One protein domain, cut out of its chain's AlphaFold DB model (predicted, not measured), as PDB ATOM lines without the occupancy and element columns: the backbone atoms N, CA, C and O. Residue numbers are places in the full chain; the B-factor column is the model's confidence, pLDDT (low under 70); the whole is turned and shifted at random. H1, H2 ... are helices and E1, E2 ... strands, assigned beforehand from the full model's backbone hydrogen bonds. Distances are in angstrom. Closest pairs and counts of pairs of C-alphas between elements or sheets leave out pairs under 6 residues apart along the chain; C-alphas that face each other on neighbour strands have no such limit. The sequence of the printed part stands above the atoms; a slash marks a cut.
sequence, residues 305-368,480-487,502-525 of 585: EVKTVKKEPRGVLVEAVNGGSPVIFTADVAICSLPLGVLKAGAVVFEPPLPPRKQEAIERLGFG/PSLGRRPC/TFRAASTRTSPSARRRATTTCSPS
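Overview. This is residues 305 to 368, 480 to 487 and 502 to 525 of the 585 residues of the protein "Amino_oxidase domain-containing protein" of Emiliania huxleyi (UniProt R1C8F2). A small, twisted sheet of four strands stands at one end of the domain as a wall with no helix on either face; past its edge strand E4 two small helices, H1 and H2, touch each other, and a loose tail, residues 502 to 525, holds the separate helix H3. The short stretch 480 to 487 lies at the far end from the sheet. The 96 printed residues have four named strands and three named helices in the order E1, E2, E3, H1, E4, H2, H3, a mixed class with under half of the residues in named elements. The sheet is mixed, in the order E3, E2, E1, E4. The whole is only just compact, close to loose, with a radius of gyration of the C-alphas of 14.7 A and spans of 42 by 30 by 28 A.

Along the chain. E1, residues 305 to 312, begins at C-alpha 305 (2.076, -10.666, 36.606) and is 20.2 A long. E2, residues 315 to 322, is 22.2 A long, and E3, residues 325 to 331, is 20.1 A. H1 is residues 340 to 344 and E4 residues 349 to 351. H2, residues 356 to 364, is 12.1 A long and begins at C-alpha 356 (10.267, -34.177, 38.092). H3, residues 515 to 519, ends at C-alpha 519 (-0.185, -15.250, 56.435).

Arrangement. E1, E2 and E3 form a meander, each strand the antiparallel neighbour of the one before; E1 and E2 are a hairpin, as are E2 and E3. N 310 and O 317 are 2.8 A apart, and N 318 and O 329 are 2.8 A apart, within hydrogen-bond range. E4 is parallel to E1 at 11 degrees, with N 309 and O 349 at 2.8 A. E3, H1 and E4 make a split strand-helix-strand unit, two strands running the same way with a helix between them in the chain and E2 and E1 between them in the sheet; its crossover is right-handed. H1 is not on the sheet. H1 and H2 touch, and their closest C-alphas, those of Lys 344 and Ile 362, are 6.3 A apart. H3 is apart from H1, H2 and the four strands. In H1, H2 and H3 every O i to N i+4 pair is within hydrogen-bond range.

Size, cuts and confidence. The C-alphas farthest apart, those of Ser 325 and Gly 483, are 44.2 A apart. Residues 369 to 479 are not printed, with 9.9 A between C-alphas 368 and 480; residues 488 to 501 are not printed either, with 20.2 A between C-alphas 487 and 502. Of the links printed whole, none is long. Residues 335 to 336 pair with residues 504 to 505, parallel. Mean pLDDT of the printed part is 74.6; residues 480 to 487 and 502 to 525 are under 70.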
ATOM      1  N   GLU A 305       2.359  -9.249  36.806       96.81
ATOM      2  CA  GLU A 305       2.076 -10.666  36.606       96.81
ATOM      3  C   GLU A 305       3.347 -11.395  36.166       96.81
ATOM      4  O   GLU A 305       3.818 -11.212  35.047       96.81
ATOM      5  N   VAL A 306       3.907 -12.226  37.045       97.50
ATOM      6  CA  VAL A 306       5.080 -13.057  36.728       97.50
ATOM      7  C   VAL A 306       4.730 -14.069  35.635       97.50
ATOM      8  O   VAL A 306       3.734 -14.779  35.761       97.50
ATOM      9  N   LYS A 307       5.569 -14.159  34.599       97.56
ATOM     10  CA  LYS A 307       5.446 -15.109  33.481       97.56
ATOM     11  C   LYS A 307       6.564 -16.144  33.479       97.56
ATOM     12  O   LYS A 307       6.284 -17.322  33.268       97.56
ATOM     13  N   THR A 308       7.785 -15.732  33.812       98.06
ATOM     14  CA  THR A 308       8.954 -16.620  33.808       98.06
ATOM     15  C   THR A 308       9.777 -16.431  35.071       98.06
ATOM     16  O   THR A 308       9.983 -15.312  35.543       98.06
ATOM     17  N   VAL A 309      10.283 -17.534  35.619       97.81
ATOM     18  CA  VAL A 309      11.268 -17.543  36.703       97.81
ATOM     19  C   VAL A 309      12.487 -18.319  36.228       97.81
ATOM     20  O   VAL A 309      12.450 -19.550  36.141       97.81
ATOM     21  N   LYS A 310      13.571 -17.598  35.954       97.50
ATOM     22  CA  LYS A 310      14.846 -18.137  35.485       97.50
ATOM     23  C   LYS A 310      15.832 -18.224  36.642       97.50
ATOM     24  O   LYS A 310      16.000 -17.288  37.424       97.50
ATOM     25  N   LYS A 311      16.483 -19.370  36.781       93.88
ATOM     26  CA  LYS A 311      17.606 -19.575  37.685       93.88
ATOM     27  C   LYS A 311      18.876 -19.223  36.930       93.88
ATOM     28  O   LYS A 311      19.203 -19.860  35.935       93.88
ATOM     29  N   GLU A 312      19.622 -18.279  37.472       92.19
ATOM     30  CA  GLU A 312      20.911 -17.872  36.930       92.19
ATOM     31  C   GLU A 312      22.055 -18.414  37.799       92.19
ATOM     32  O   GLU A 312      21.835 -18.794  38.959       92.19
ATOM     33  N   PRO A 313      23.302 -18.440  37.289       89.38
ATOM     34  CA  PRO A 313      24.459 -18.876  38.071       89.38
ATOM     35  C   PRO A 313      24.600 -18.141  39.412       89.38
ATOM     36  O   PRO A 313      25.008 -18.743  40.406       89.38
ATOM     37  N   ARG A 314      24.225 -16.854  39.458       87.94
ATOM     38  CA  ARG A 314      24.342 -15.984  40.641       87.94
ATOM     39  C   ARG A 314      23.010 -15.400  41.121       87.94
ATOM     40  O   ARG A 314      22.994 -14.308  41.671       87.94
ATOM     41  N   GLY A 315      21.908 -16.135  40.973       93.94
ATOM     42  CA  GLY A 315      20.630 -15.716  41.548       93.94
ATOM     43  C   GLY A 315      19.425 -16.207  40.767       93.94
ATOM     44  O   GLY A 315      19.375 -17.352  40.303       93.94
ATOM     45  N   VAL A 316      18.432 -15.336  40.667       96.88
ATOM     46  CA  VAL A 316      17.200 -15.542  39.921       96.88
ATOM     47  C   VAL A 316      16.852 -14.282  39.140       96.88
ATOM     48  O   VAL A 316      16.971 -13.167  39.654       96.88
ATOM     49  N   LEU A 317      16.360 -14.487  37.927       97.94
ATOM     50  CA  LEU A 317      15.750 -13.466  37.095       97.94
ATOM     51  C   LEU A 317      14.263 -13.797  36.958       97.94
ATOM     52  O   LEU A 317      13.883 -14.933  36.675       97.94
ATOM     53  N   VAL A 318      13.406 -12.818  37.215       97.81
ATOM     54  CA  VAL A 318      11.951 -12.954  37.146       97.81
ATOM     55  C   VAL A 318      11.430 -12.002  36.085       97.81
ATOM     56  O   VAL A 318      11.551 -10.786  36.221       97.81
ATOM     57  N   GLU A 319      10.821 -12.568  35.052       98.12
ATOM     58  CA  GLU A 319      10.149 -11.818  33.997       98.12
ATOM     59  C   GLU A 319       8.671 -11.702  34.360       98.12
ATOM     60  O   GLU A 319       7.987 -12.698  34.627       98.12
ATOM     61  N   ALA A 320       8.175 -10.473  34.383       97.62
ATOM     62  CA  ALA A 320       6.794 -10.140  34.667       97.62
ATOM     63  C   ALA A 320       6.237  -9.199  33.597       97.62
ATOM     64  O   ALA A 320       6.975  -8.607  32.816       97.62
ATOM     65  N   VAL A 321       4.919  -9.043  33.585       97.44
ATOM     66  CA  VAL A 321       4.216  -8.079  32.740       97.44
ATOM     67  C   VAL A 321       3.461  -7.106  33.635       97.44
ATOM     68  O   VAL A 321       2.764  -7.532  34.557       97.44
ATOM     69  N   ASN A 322       3.576  -5.810  33.358       96.31
ATOM     70  CA  ASN A 322       2.799  -4.756  34.004       96.31
ATOM     71  C   ASN A 322       2.168  -3.864  32.931       96.31
ATOM     72  O   ASN A 322       2.873  -3.281  32.116       96.31
ATOM     73  N   GLY A 323       0.835  -3.797  32.895       91.94
ATOM     74  CA  GLY A 323       0.116  -2.995  31.896       91.94
ATOM     75  C   GLY A 323       0.371  -3.405  30.438       91.94
ATOM     76  O   GLY A 323       0.188  -2.590  29.546       91.94
ATOM     77  N   GLY A 324       0.806  -4.647  30.192       91.75
ATOM     78  CA  GLY A 324       1.201  -5.142  28.865       91.75
ATOM     79  C   GLY A 324       2.694  -4.990  28.553       91.75
ATOM     80  O   GLY A 324       3.184  -5.647  27.639       91.75
ATOM     81  N   SER A 325       3.435  -4.210  29.339       95.19
ATOM     82  CA  SER A 325       4.877  -4.027  29.164       95.19
ATOM     83  C   SER A 325       5.683  -5.064  29.958       95.19
ATOM     84  O   SER A 325       5.320  -5.369  31.102       95.19
ATOM     85  N   PRO A 326       6.782  -5.603  29.398       96.44
ATOM     86  CA  PRO A 326       7.669  -6.510  30.116       96.44
ATOM     87  C   PRO A 326       8.446  -5.767  31.211       96.44
ATOM     88  O   PRO A 326       8.877  -4.629  31.036       96.44
ATOM     89  N   VAL A 327       8.636  -6.430  32.348       97.31
ATOM     90  CA  VAL A 327       9.395  -5.949  33.506       97.31
ATOM     91  C   VAL A 327      10.289  -7.078  34.001       97.31
ATOM     92  O   VAL A 327       9.842  -8.219  34.118       97.31
ATOM     93  N   ILE A 328      11.539  -6.760  34.327       97.12
ATOM     94  CA  ILE A 328      12.520  -7.730  34.822       97.12
ATOM     95  C   ILE A 328      12.879  -7.397  36.270       97.12
ATOM     96  O   ILE A 328      13.138  -6.243  36.609       97.12
ATOM     97  N   PHE A 329      12.924  -8.424  37.115       96.94
ATOM     98  CA  PHE A 329      13.451  -8.346  38.473       96.94
ATOM     99  C   PHE A 329      14.613  -9.319  38.635       96.94
ATOM    100  O   PHE A 329      14.506 -10.479  38.247       96.94
ATOM    101  N   THR A 330      15.689  -8.877  39.273       97.06
ATOM    102  CA  THR A 330      16.810  -9.736  39.664       97.06
ATOM    103  C   THR A 330      16.893  -9.821  41.183       97.06
ATOM    104  O   THR A 330      16.583  -8.866  41.899       97.06
ATOM    105  N   ALA A 331      17.255 -10.994  41.699       96.12
ATOM    106  CA  ALA A 331      17.440 -11.215  43.130       96.12
ATOM    107  C   ALA A 331      18.382 -12.394  43.394       96.12
ATOM    108  O   ALA A 331      18.548 -13.273  42.554       96.12
ATOM    109  N   ASP A 332      18.924 -12.488  44.609       96.06
ATOM    110  CA  ASP A 332      19.702 -13.665  45.023       96.06
ATOM    111  C   ASP A 332      18.826 -14.926  45.156       96.06
ATOM    112  O   ASP A 332      19.284 -16.056  44.966       96.06
ATOM    113  N   VAL A 333      17.555 -14.748  45.549       94.12
ATOM    114  CA  VAL A 333      16.621 -15.832  45.889       94.12
ATOM    115  C   VAL A 333      15.186 -15.452  45.521       94.12
ATOM    116  O   VAL A 333      14.713 -14.379  45.885       94.12
ATOM    117  N   ALA A 334      14.450 -16.390  44.914       94.31
ATOM    118  CA  ALA A 334      12.996 -16.312  44.754       94.31
ATOM    119  C   ALA A 334      12.272 -17.217  45.764       94.31
ATOM    120  O   ALA A 334      12.600 -18.398  45.923       94.31
ATOM    121  N   ILE A 335      11.227 -16.677  46.396       95.44
ATOM    122  CA  ILE A 335      10.257 -17.445  47.184       95.44
ATOM    123  C   ILE A 335       8.973 -17.550  46.366       95.44
ATOM    124  O   ILE A 335       8.271 -16.564  46.167       95.44
ATOM    125  N   CYS A 336       8.650 -18.758  45.907       93.62
ATOM    126  CA  CYS A 336       7.420 -18.994  45.160       93.62
ATOM    127  C   CYS A 336       6.270 -19.320  46.119       93.62
ATOM    128  O   CYS A 336       6.280 -20.351  46.802       93.62
ATOM    129  N   SER A 337       5.274 -18.435  46.143       95.38
ATOM    130  CA  SER A 337       4.000 -18.600  46.851       95.38
ATOM    131  C   SER A 337       2.805 -18.620  45.893       95.38
ATOM    132  O   SER A 337       1.694 -18.258  46.286       95.38
ATOM    133  N   LEU A 338       3.027 -19.005  44.629       95.00
ATOM    134  CA  LEU A 338       1.949 -19.149  43.654       95.00
ATOM    135  C   LEU A 338       0.943 -20.208  44.139       95.00
ATOM    136  O   LEU A 338       1.359 -21.258  44.643       95.00
ATOM    137  N   PRO A 339      -0.374 -19.968  43.989       93.88
ATOM    138  CA  PRO A 339      -1.378 -20.973  44.307       93.88
ATOM    139  C   PRO A 339      -1.136 -22.271  43.529       93.88
ATOM    140  O   PRO A 339      -0.744 -22.241  42.363       93.88
ATOM    141  N   LEU A 340      -1.445 -23.418  44.141       93.06
ATOM    142  CA  LEU A 340      -1.277 -24.724  43.493       93.06
ATOM    143  C   LEU A 340      -2.017 -24.808  42.146       93.06
ATOM    144  O   LEU A 340      -1.480 -25.376  41.203       93.06
ATOM    145  N   GLY A 341      -3.209 -24.209  42.030       90.75
ATOM    146  CA  GLY A 341      -3.942 -24.135  40.762       90.75
ATOM    147  C   GLY A 341      -3.198 -23.387  39.647       90.75
ATOM    148  O   GLY A 341      -3.281 -23.801  38.499       90.75
ATOM    149  N   VAL A 342      -2.418 -22.347  39.978       93.69
ATOM    150  CA  VAL A 342      -1.584 -21.611  39.005       93.69
ATOM    151  C   VAL A 342      -0.424 -22.485  38.534       93.69
ATOM    152  O   VAL A 342      -0.159 -22.566  37.340       93.69
ATOM    153  N   LEU A 343       0.221 -23.196  39.464       93.50
ATOM    154  CA  LEU A 343       1.296 -24.136  39.138       93.50
ATOM    155  C   LEU A 343       0.799 -25.300  38.270       93.50
ATOM    156  O   LEU A 343       1.483 -25.696  37.335       93.50
ATOM    157  N   LYS A 344      -0.400 -25.827  38.551       92.12
ATOM    158  CA  LYS A 344      -1.041 -26.875  37.739       92.12
ATOM    159  C   LYS A 344      -1.418 -26.400  36.337       92.12
ATOM    160  O   LYS A 344      -1.386 -27.202  35.416       92.12
ATOM    161  N   ALA A 345      -1.794 -25.131  36.189       93.62
ATOM    162  CA  ALA A 345      -2.143 -24.549  34.897       93.62
ATOM    163  C   ALA A 345      -0.918 -24.269  34.010       93.62
ATOM    164  O   ALA A 345      -1.095 -23.908  32.854       93.62
ATOM    165  N   GLY A 346       0.306 -24.379  34.544       93.12
ATOM    166  CA  GLY A 346       1.521 -24.056  33.794       93.12
ATOM    167  C   GLY A 346       1.627 -22.576  33.409       93.12
ATOM    168  O   GLY A 346       2.372 -22.239  32.501       93.12
ATOM    169  N   ALA A 347       0.899 -21.686  34.094       93.88
ATOM    170  CA  ALA A 347       0.823 -20.266  33.737       93.88
ATOM    171  C   ALA A 347       2.133 -19.487  33.976       93.88
ATOM    172  O   ALA A 347       2.250 -18.344  33.544       93.88
ATOM    173  N   VAL A 348       3.091 -20.091  34.688       96.31
ATOM    174  CA  VAL A 348       4.428 -19.542  34.929       96.31
ATOM    175  C   VAL A 348       5.464 -20.571  34.504       96.31
ATOM    176  O   VAL A 348       5.449 -21.706  34.990       96.31
ATOM    177  N   VAL A 349       6.375 -20.157  33.629       97.56
ATOM    178  CA  VAL A 349       7.485 -20.975  33.141       97.56
ATOM    179  C   VAL A 349       8.633 -20.926  34.149       97.56
ATOM    180  O   VAL A 349       8.978 -19.869  34.676       97.56
ATOM    181  N   PHE A 350       9.225 -22.084  34.439       97.50
ATOM    182  CA  PHE A 350      10.422 -22.193  35.273       97.50
ATOM    183  C   PHE A 350      11.590 -22.657  34.410       97.50
ATOM    184  O   PHE A 350      11.478 -23.683  33.741       97.50
ATOM    185  N   GLU A 351      12.708 -21.941  34.476       96.62
ATOM    186  CA  GLU A 351      13.931 -22.267  33.740       96.62
ATOM    187  C   GLU A 351      15.106 -22.414  34.721       96.62
ATOM    188  O   GLU A 351      15.438 -21.458  35.416       96.62
ATOM    189  N   PRO A 352      15.736 -23.594  34.846       96.31
ATOM    190  CA  PRO A 352      15.301 -24.860  34.265       96.31
ATOM    191  C   PRO A 352      13.939 -25.305  34.838       96.31
ATOM    192  O   PRO A 352      13.552 -24.855  35.927       96.31
ATOM    193  N   PRO A 353      13.233 -26.229  34.155       95.56
ATOM    194  CA  PRO A 353      11.980 -26.784  34.649       95.56
ATOM    195  C   PRO A 353      12.098 -27.298  36.085       95.56
ATOM    196  O   PRO A 353      13.146 -27.786  36.524       95.56
ATOM    197  N   LEU A 354      10.994 -27.229  36.835       93.81
ATOM    198  CA  LEU A 354      10.960 -27.776  38.191       93.81
ATOM    199  C   LEU A 354      11.371 -29.261  38.166       93.81
ATOM    200  O   LEU A 354      10.950 -29.982  37.268       93.81
ATOM    201  N   PRO A 355      12.127 -29.773  39.153       93.50
ATOM    202  CA  PRO A 355      12.512 -31.183  39.170       93.50
ATOM    203  C   PRO A 355      11.299 -32.125  39.046       93.50
ATOM    204  O   PRO A 355      10.275 -31.831  39.674       93.50
ATOM    205  N   PRO A 356      11.404 -33.281  38.356       92.25
ATOM    206  CA  PRO A 356      10.267 -34.177  38.092       92.25
ATOM    207  C   PRO A 356       9.449 -34.529  39.340       92.25
ATOM    208  O   PRO A 356       8.229 -34.401  39.360       92.25
ATOM    209  N   ARG A 357      10.122 -34.806  40.465       91.31
ATOM    210  CA  ARG A 357       9.462 -35.074  41.758       91.31
ATOM    211  C   ARG A 357       8.539 -33.944  42.239       91.31
ATOM    212  O   ARG A 357       7.583 -34.210  42.964       91.31
ATOM    213  N   LYS A 358       8.841 -32.681  41.910       90.69
ATOM    214  CA  LYS A 358       7.980 -31.529  42.232       90.69
ATOM    215  C   LYS A 358       6.813 -31.424  41.259       90.69
ATOM    216  O   LYS A 358       5.706 -31.177  41.728       90.69
ATOM    217  N   GLN A 359       7.048 -31.639  39.966       91.81
ATOM    218  CA  GLN A 359       5.987 -31.663  38.956       91.81
ATOM    219  C   GLN A 359       4.957 -32.751  39.291       91.81
ATOM    220  O   GLN A 359       3.784 -32.447  39.487       91.81
ATOM    221  N   GLU A 360       5.411 -33.977  39.567       87.75
ATOM    222  CA  GLU A 360       4.548 -35.080  40.004       87.75
ATOM    223  C   GLU A 360       3.750 -34.746  41.274       87.75
ATOM    224  O   GLU A 360       2.594 -35.143  41.422       87.75
ATOM    225  N   ALA A 361       4.351 -34.037  42.233       90.12
ATOM    226  CA  ALA A 361       3.652 -33.631  43.450       90.12
ATOM    227  C   ALA A 361       2.573 -32.573  43.167       90.12
ATOM    228  O   ALA A 361       1.486 -32.649  43.744       90.12
ATOM    229  N   ILE A 362       2.865 -31.609  42.286       91.00
ATOM    230  CA  ILE A 362       1.913 -30.590  41.827       91.00
ATOM    231  C   ILE A 362       0.747 -31.262  41.105       91.00
ATOM    232  O   ILE A 362      -0.404 -30.971  41.419       91.00
ATOM    233  N   GLU A 363       1.019 -32.201  40.202       89.12
ATOM    234  CA  GLU A 363      -0.002 -32.959  39.477       89.12
ATOM    235  C   GLU A 363      -0.889 -33.778  40.418       89.12
ATOM    236  O   GLU A 363      -2.115 -33.728  40.314       89.12
ATOM    237  N   ARG A 364      -0.292 -34.484  41.383       86.69
ATOM    238  CA  ARG A 364      -1.023 -35.408  42.263       86.69
ATOM    239  C   ARG A 364      -1.907 -34.715  43.291       86.69
ATOM    240  O   ARG A 364      -2.949 -35.266  43.629       86.69
ATOM    241  N   LEU A 365      -1.503 -33.571  43.841       89.25
ATOM    242  CA  LEU A 365      -2.279 -32.898  44.892       89.25
ATOM    243  C   LEU A 365      -3.612 -32.363  44.352       89.25
ATOM    244  O   LEU A 365      -3.656 -31.819  43.252       89.25
ATOM    245  N   GLY A 366      -4.689 -32.494  45.129       87.69
ATOM    246  CA  GLY A 366      -5.990 -31.922  44.789       87.69
ATOM    247  C   GLY A 366      -6.010 -30.407  44.996       87.69
ATOM    248  O   GLY A 366      -5.406 -29.886  45.938       87.69
ATOM    249  N   PHE A 367      -6.716 -29.693  44.120       87.50
ATOM    250  CA  PHE A 367      -6.985 -28.263  44.263       87.50
ATOM    251  C   PHE A 367      -8.482 -28.033  44.070       87.50
ATOM    252  O   PHE A 367      -8.995 -28.207  42.968       87.50
ATOM    253  N   GLY A 368      -9.165 -27.741  45.174       87.62
ATOM    254  CA  GLY A 368     -10.618 -27.771  45.258       87.62
ATOM    255  C   GLY A 368     -11.323 -26.529  44.705       87.62
ATOM    256  O   GLY A 368     -10.750 -25.713  43.987       87.62
ATOM    257  N   PRO A 480      -5.847 -33.546  50.121       37.25
ATOM    258  CA  PRO A 480      -5.267 -34.825  49.705       37.25
ATOM    259  C   PRO A 480      -6.188 -35.580  48.730       37.25
ATOM    260  O   PRO A 480      -7.380 -35.715  48.982       37.25
ATOM    261  N   SER A 481      -5.634 -36.110  47.635       41.59
ATOM    262  CA  SER A 481      -6.392 -36.797  46.576       41.59
ATOM    263  C   SER A 481      -6.429 -38.328  46.725       41.59
ATOM    264  O   SER A 481      -5.516 -38.922  47.313       41.59
ATOM    265  N   LEU A 482      -7.472 -38.964  46.168       33.88
ATOM    266  CA  LEU A 482      -7.742 -40.411  46.237       33.88
ATOM    267  C   LEU A 482      -6.490 -41.292  46.031       33.88
ATOM    268  O   LEU A 482      -5.741 -41.143  45.062       33.88
ATOM    269  N   GLY A 483      -6.273 -42.232  46.963       29.17
ATOM    270  CA  GLY A 483      -5.236 -43.271  46.886       29.17
ATOM    271  C   GLY A 483      -3.814 -42.829  47.247       29.17
ATOM    272  O   GLY A 483      -2.870 -43.595  47.044       29.17
ATOM    273  N   ARG A 484      -3.605 -41.602  47.753       49.03
ATOM    274  CA  ARG A 484      -2.251 -41.023  47.823       49.03
ATOM    275  C   ARG A 484      -1.892 -40.465  49.194       49.03
ATOM    276  O   ARG A 484      -2.672 -39.778  49.846       49.03
ATOM    277  N   ARG A 485      -0.660 -40.777  49.610       36.19
ATOM    278  CA  ARG A 485       0.004 -40.223  50.796       36.19
ATOM    279  C   ARG A 485       0.423 -38.774  50.531       36.19
ATOM    280  O   ARG A 485       1.019 -38.515  49.484       36.19
ATOM    281  N   PRO A 486       0.288 -37.860  51.505       37.19
ATOM    282  CA  PRO A 486       1.097 -36.651  51.529       37.19
ATOM    283  C   PRO A 486       2.576 -37.076  51.546       37.19
ATOM    284  O   PRO A 486       3.036 -37.688  52.514       37.19
ATOM    285  N   CYS A 487       3.327 -36.820  50.466       29.92
ATOM    286  CA  CYS A 487       4.751 -37.172  50.379       29.92
ATOM    287  C   CYS A 487       5.519 -36.719  51.637       29.92
ATOM    288  O   CYS A 487       5.181 -35.703  52.247       29.92
ATOM    289  N   THR A 502      19.355 -21.764  46.333       28.19
ATOM    290  CA  THR A 502      18.189 -22.621  46.604       28.19
ATOM    291  C   THR A 502      16.861 -21.954  46.260       28.19
ATOM    292  O   THR A 502      16.512 -20.930  46.840       28.19
ATOM    293  N   PHE A 503      16.055 -22.619  45.432       31.50
ATOM    294  CA  PHE A 503      14.631 -22.324  45.249       31.50
ATOM    295  C   PHE A 503      13.793 -23.004  46.347       31.50
ATOM    296  O   PHE A 503      13.781 -24.239  46.451       31.50
ATOM    297  N   ARG A 504      13.056 -22.226  47.152       34.56
ATOM    298  CA  ARG A 504      12.140 -22.755  48.179       34.56
ATOM    299  C   ARG A 504      10.682 -22.490  47.810       34.56
ATOM    300  O   ARG A 504      10.251 -21.349  47.710       34.56
ATOM    301  N   ALA A 505       9.916 -23.570  47.676       28.88
ATOM    302  CA  ALA A 505       8.459 -23.509  47.619       28.88
ATOM    303  C   ALA A 505       7.910 -23.521  49.054       28.88
ATOM    304  O   ALA A 505       8.171 -24.466  49.808       28.88
ATOM    305  N   ALA A 506       7.164 -22.489  49.446       33.72
ATOM    306  CA  ALA A 506       6.544 -22.426  50.766       33.72
ATOM    307  C   ALA A 506       5.321 -23.358  50.805       33.72
ATOM    308  O   ALA A 506       4.282 -23.058  50.227       33.72
ATOM    309  N   SER A 507       5.424 -24.515  51.467       45.69
ATOM    310  CA  SER A 507       4.272 -25.408  51.659       45.69
ATOM    311  C   SER A 507       4.382 -26.218  52.958       45.69
ATOM    312  O   SER A 507       5.439 -26.761  53.281       45.69
ATOM    313  N   THR A 508       3.288 -26.336  53.716       39.47
ATOM    314  CA  THR A 508       3.234 -27.062  55.004       39.47
ATOM    315  C   THR A 508       2.390 -28.329  54.930       39.47
ATOM    316  O   THR A 508       1.393 -28.366  54.216       39.47
ATOM    317  N   ARG A 509       2.814 -29.380  55.654       40.12
ATOM    318  CA  ARG A 509       2.083 -30.660  55.774       40.12
ATOM    319  C   ARG A 509       1.039 -30.651  56.894       40.12
ATOM    320  O   ARG A 509       0.061 -31.358  56.788       40.12
ATOM    321  N   THR A 510       1.286 -29.895  57.959       36.19
ATOM    322  CA  THR A 510       0.549 -29.988  59.229       36.19
ATOM    323  C   THR A 510      -0.750 -29.181  59.254       36.19
ATOM    324  O   THR A 510      -1.518 -29.342  60.181       36.19
ATOM    325  N   SER A 511      -0.955 -28.272  58.289       40.84
ATOM    326  CA  SER A 511      -2.224 -27.561  58.031       40.84
ATOM    327  C   SER A 511      -2.132 -26.965  56.609       40.84
ATOM    328  O   SER A 511      -1.601 -25.858  56.441       40.84
ATOM    329  N   PRO A 512      -2.464 -27.720  55.548       44.00
ATOM    330  CA  PRO A 512      -2.264 -27.294  54.158       44.00
ATOM    331  C   PRO A 512      -3.280 -26.241  53.671       44.00
ATOM    332  O   PRO A 512      -3.010 -25.565  52.680       44.00
ATOM    333  N   SER A 513      -4.409 -26.074  54.368       44.12
ATOM    334  CA  SER A 513      -5.578 -25.277  53.954       44.12
ATOM    335  C   SER A 513      -5.860 -24.043  54.844       44.12
ATOM    336  O   SER A 513      -6.624 -23.157  54.458       44.12
ATOM    337  N   ALA A 514      -5.210 -23.918  56.010       39.97
ATOM    338  CA  ALA A 514      -5.475 -22.849  56.979       39.97
ATOM    339  C   ALA A 514      -4.725 -21.527  56.683       39.97
ATOM    340  O   ALA A 514      -3.491 -21.474  56.616       39.97
ATOM    341  N   ARG A 515      -5.464 -20.405  56.610       33.50
ATOM    342  CA  ARG A 515      -4.922 -19.055  56.316       33.50
ATOM    343  C   ARG A 515      -3.873 -18.569  57.314       33.50
ATOM    344  O   ARG A 515      -2.934 -17.888  56.900       33.50
ATOM    345  N   ARG A 516      -3.985 -18.932  58.599       32.41
ATOM    346  CA  ARG A 516      -3.088 -18.454  59.670       32.41
ATOM    347  C   ARG A 516      -1.614 -18.802  59.414       32.41
ATOM    348  O   ARG A 516      -0.745 -18.019  59.773       32.41
ATOM    349  N   ARG A 517      -1.305 -19.917  58.731       42.12
ATOM    350  CA  ARG A 517       0.086 -20.308  58.397       42.12
ATOM    351  C   ARG A 517       0.563 -19.837  57.016       42.12
ATOM    352  O   ARG A 517       1.772 -19.759  56.801       42.12
ATOM    353  N   ALA A 518      -0.361 -19.489  56.115       37.06
ATOM    354  CA  ALA A 518      -0.052 -18.794  54.862       37.06
ATOM    355  C   ALA A 518       0.276 -17.304  55.094       37.06
ATOM    356  O   ALA A 518       1.104 -16.749  54.382       37.06
ATOM    357  N   THR A 519      -0.334 -16.684  56.113       28.22
ATOM    358  CA  THR A 519      -0.185 -15.250  56.435       28.22
ATOM    359  C   THR A 519       0.717 -14.955  57.641       28.22
ATOM    360  O   THR A 519       1.227 -13.844  57.731       28.22
ATOM    361  N   THR A 520       1.009 -15.927  58.522       26.72
ATOM    362  CA  THR A 520       1.920 -15.736  59.672       26.72
ATOM    363  C   THR A 520       2.799 -16.964  60.013       26.72
ATOM    364  O   THR A 520       2.365 -18.117  60.000       26.72
ATOM    365  N   THR A 521       4.081 -16.676  60.287       28.28
ATOM    366  CA  THR A 521       5.096 -17.396  61.102       28.28
ATOM    367  C   THR A 521       5.389 -18.897  60.951       28.28
ATOM    368  O   THR A 521       6.243 -19.372  61.705       28.28
ATOM    369  N   CYS A 522       4.878 -19.666  59.977       29.64
ATOM    370  CA  CYS A 522       5.346 -21.068  59.808       29.64
ATOM    371  C   CYS A 522       5.773 -21.539  58.409       29.64
ATOM    372  O   CYS A 522       6.740 -22.300  58.334       29.64
ATOM    373  N   SER A 523       5.131 -21.129  57.310       31.88
ATOM    374  CA  SER A 523       5.595 -21.524  55.960       31.88
ATOM    375  C   SER A 523       6.694 -20.593  55.425       31.88
ATOM    376  O   SER A 523       7.766 -21.095  55.074       31.88
ATOM    377  N   PRO A 524       6.513 -19.252  55.429       34.47
ATOM    378  CA  PRO A 524       7.545 -18.323  54.957       34.47
ATOM    379  C   PRO A 524       8.706 -18.179  55.954       34.47
ATOM    380  O   PRO A 524       9.870 -18.133  55.564       34.47
ATOM    381  N   SER A 525       8.421 -18.213  57.260       35.00
ATOM    382  CA  SER A 525       9.435 -18.124  58.325       35.00
ATOM    383  C   SER A 525      10.394 -19.316  58.357       35.00
ATOM    384  O   SER A 525      11.559 -19.129  58.680       35.00
TER     385      SER A 525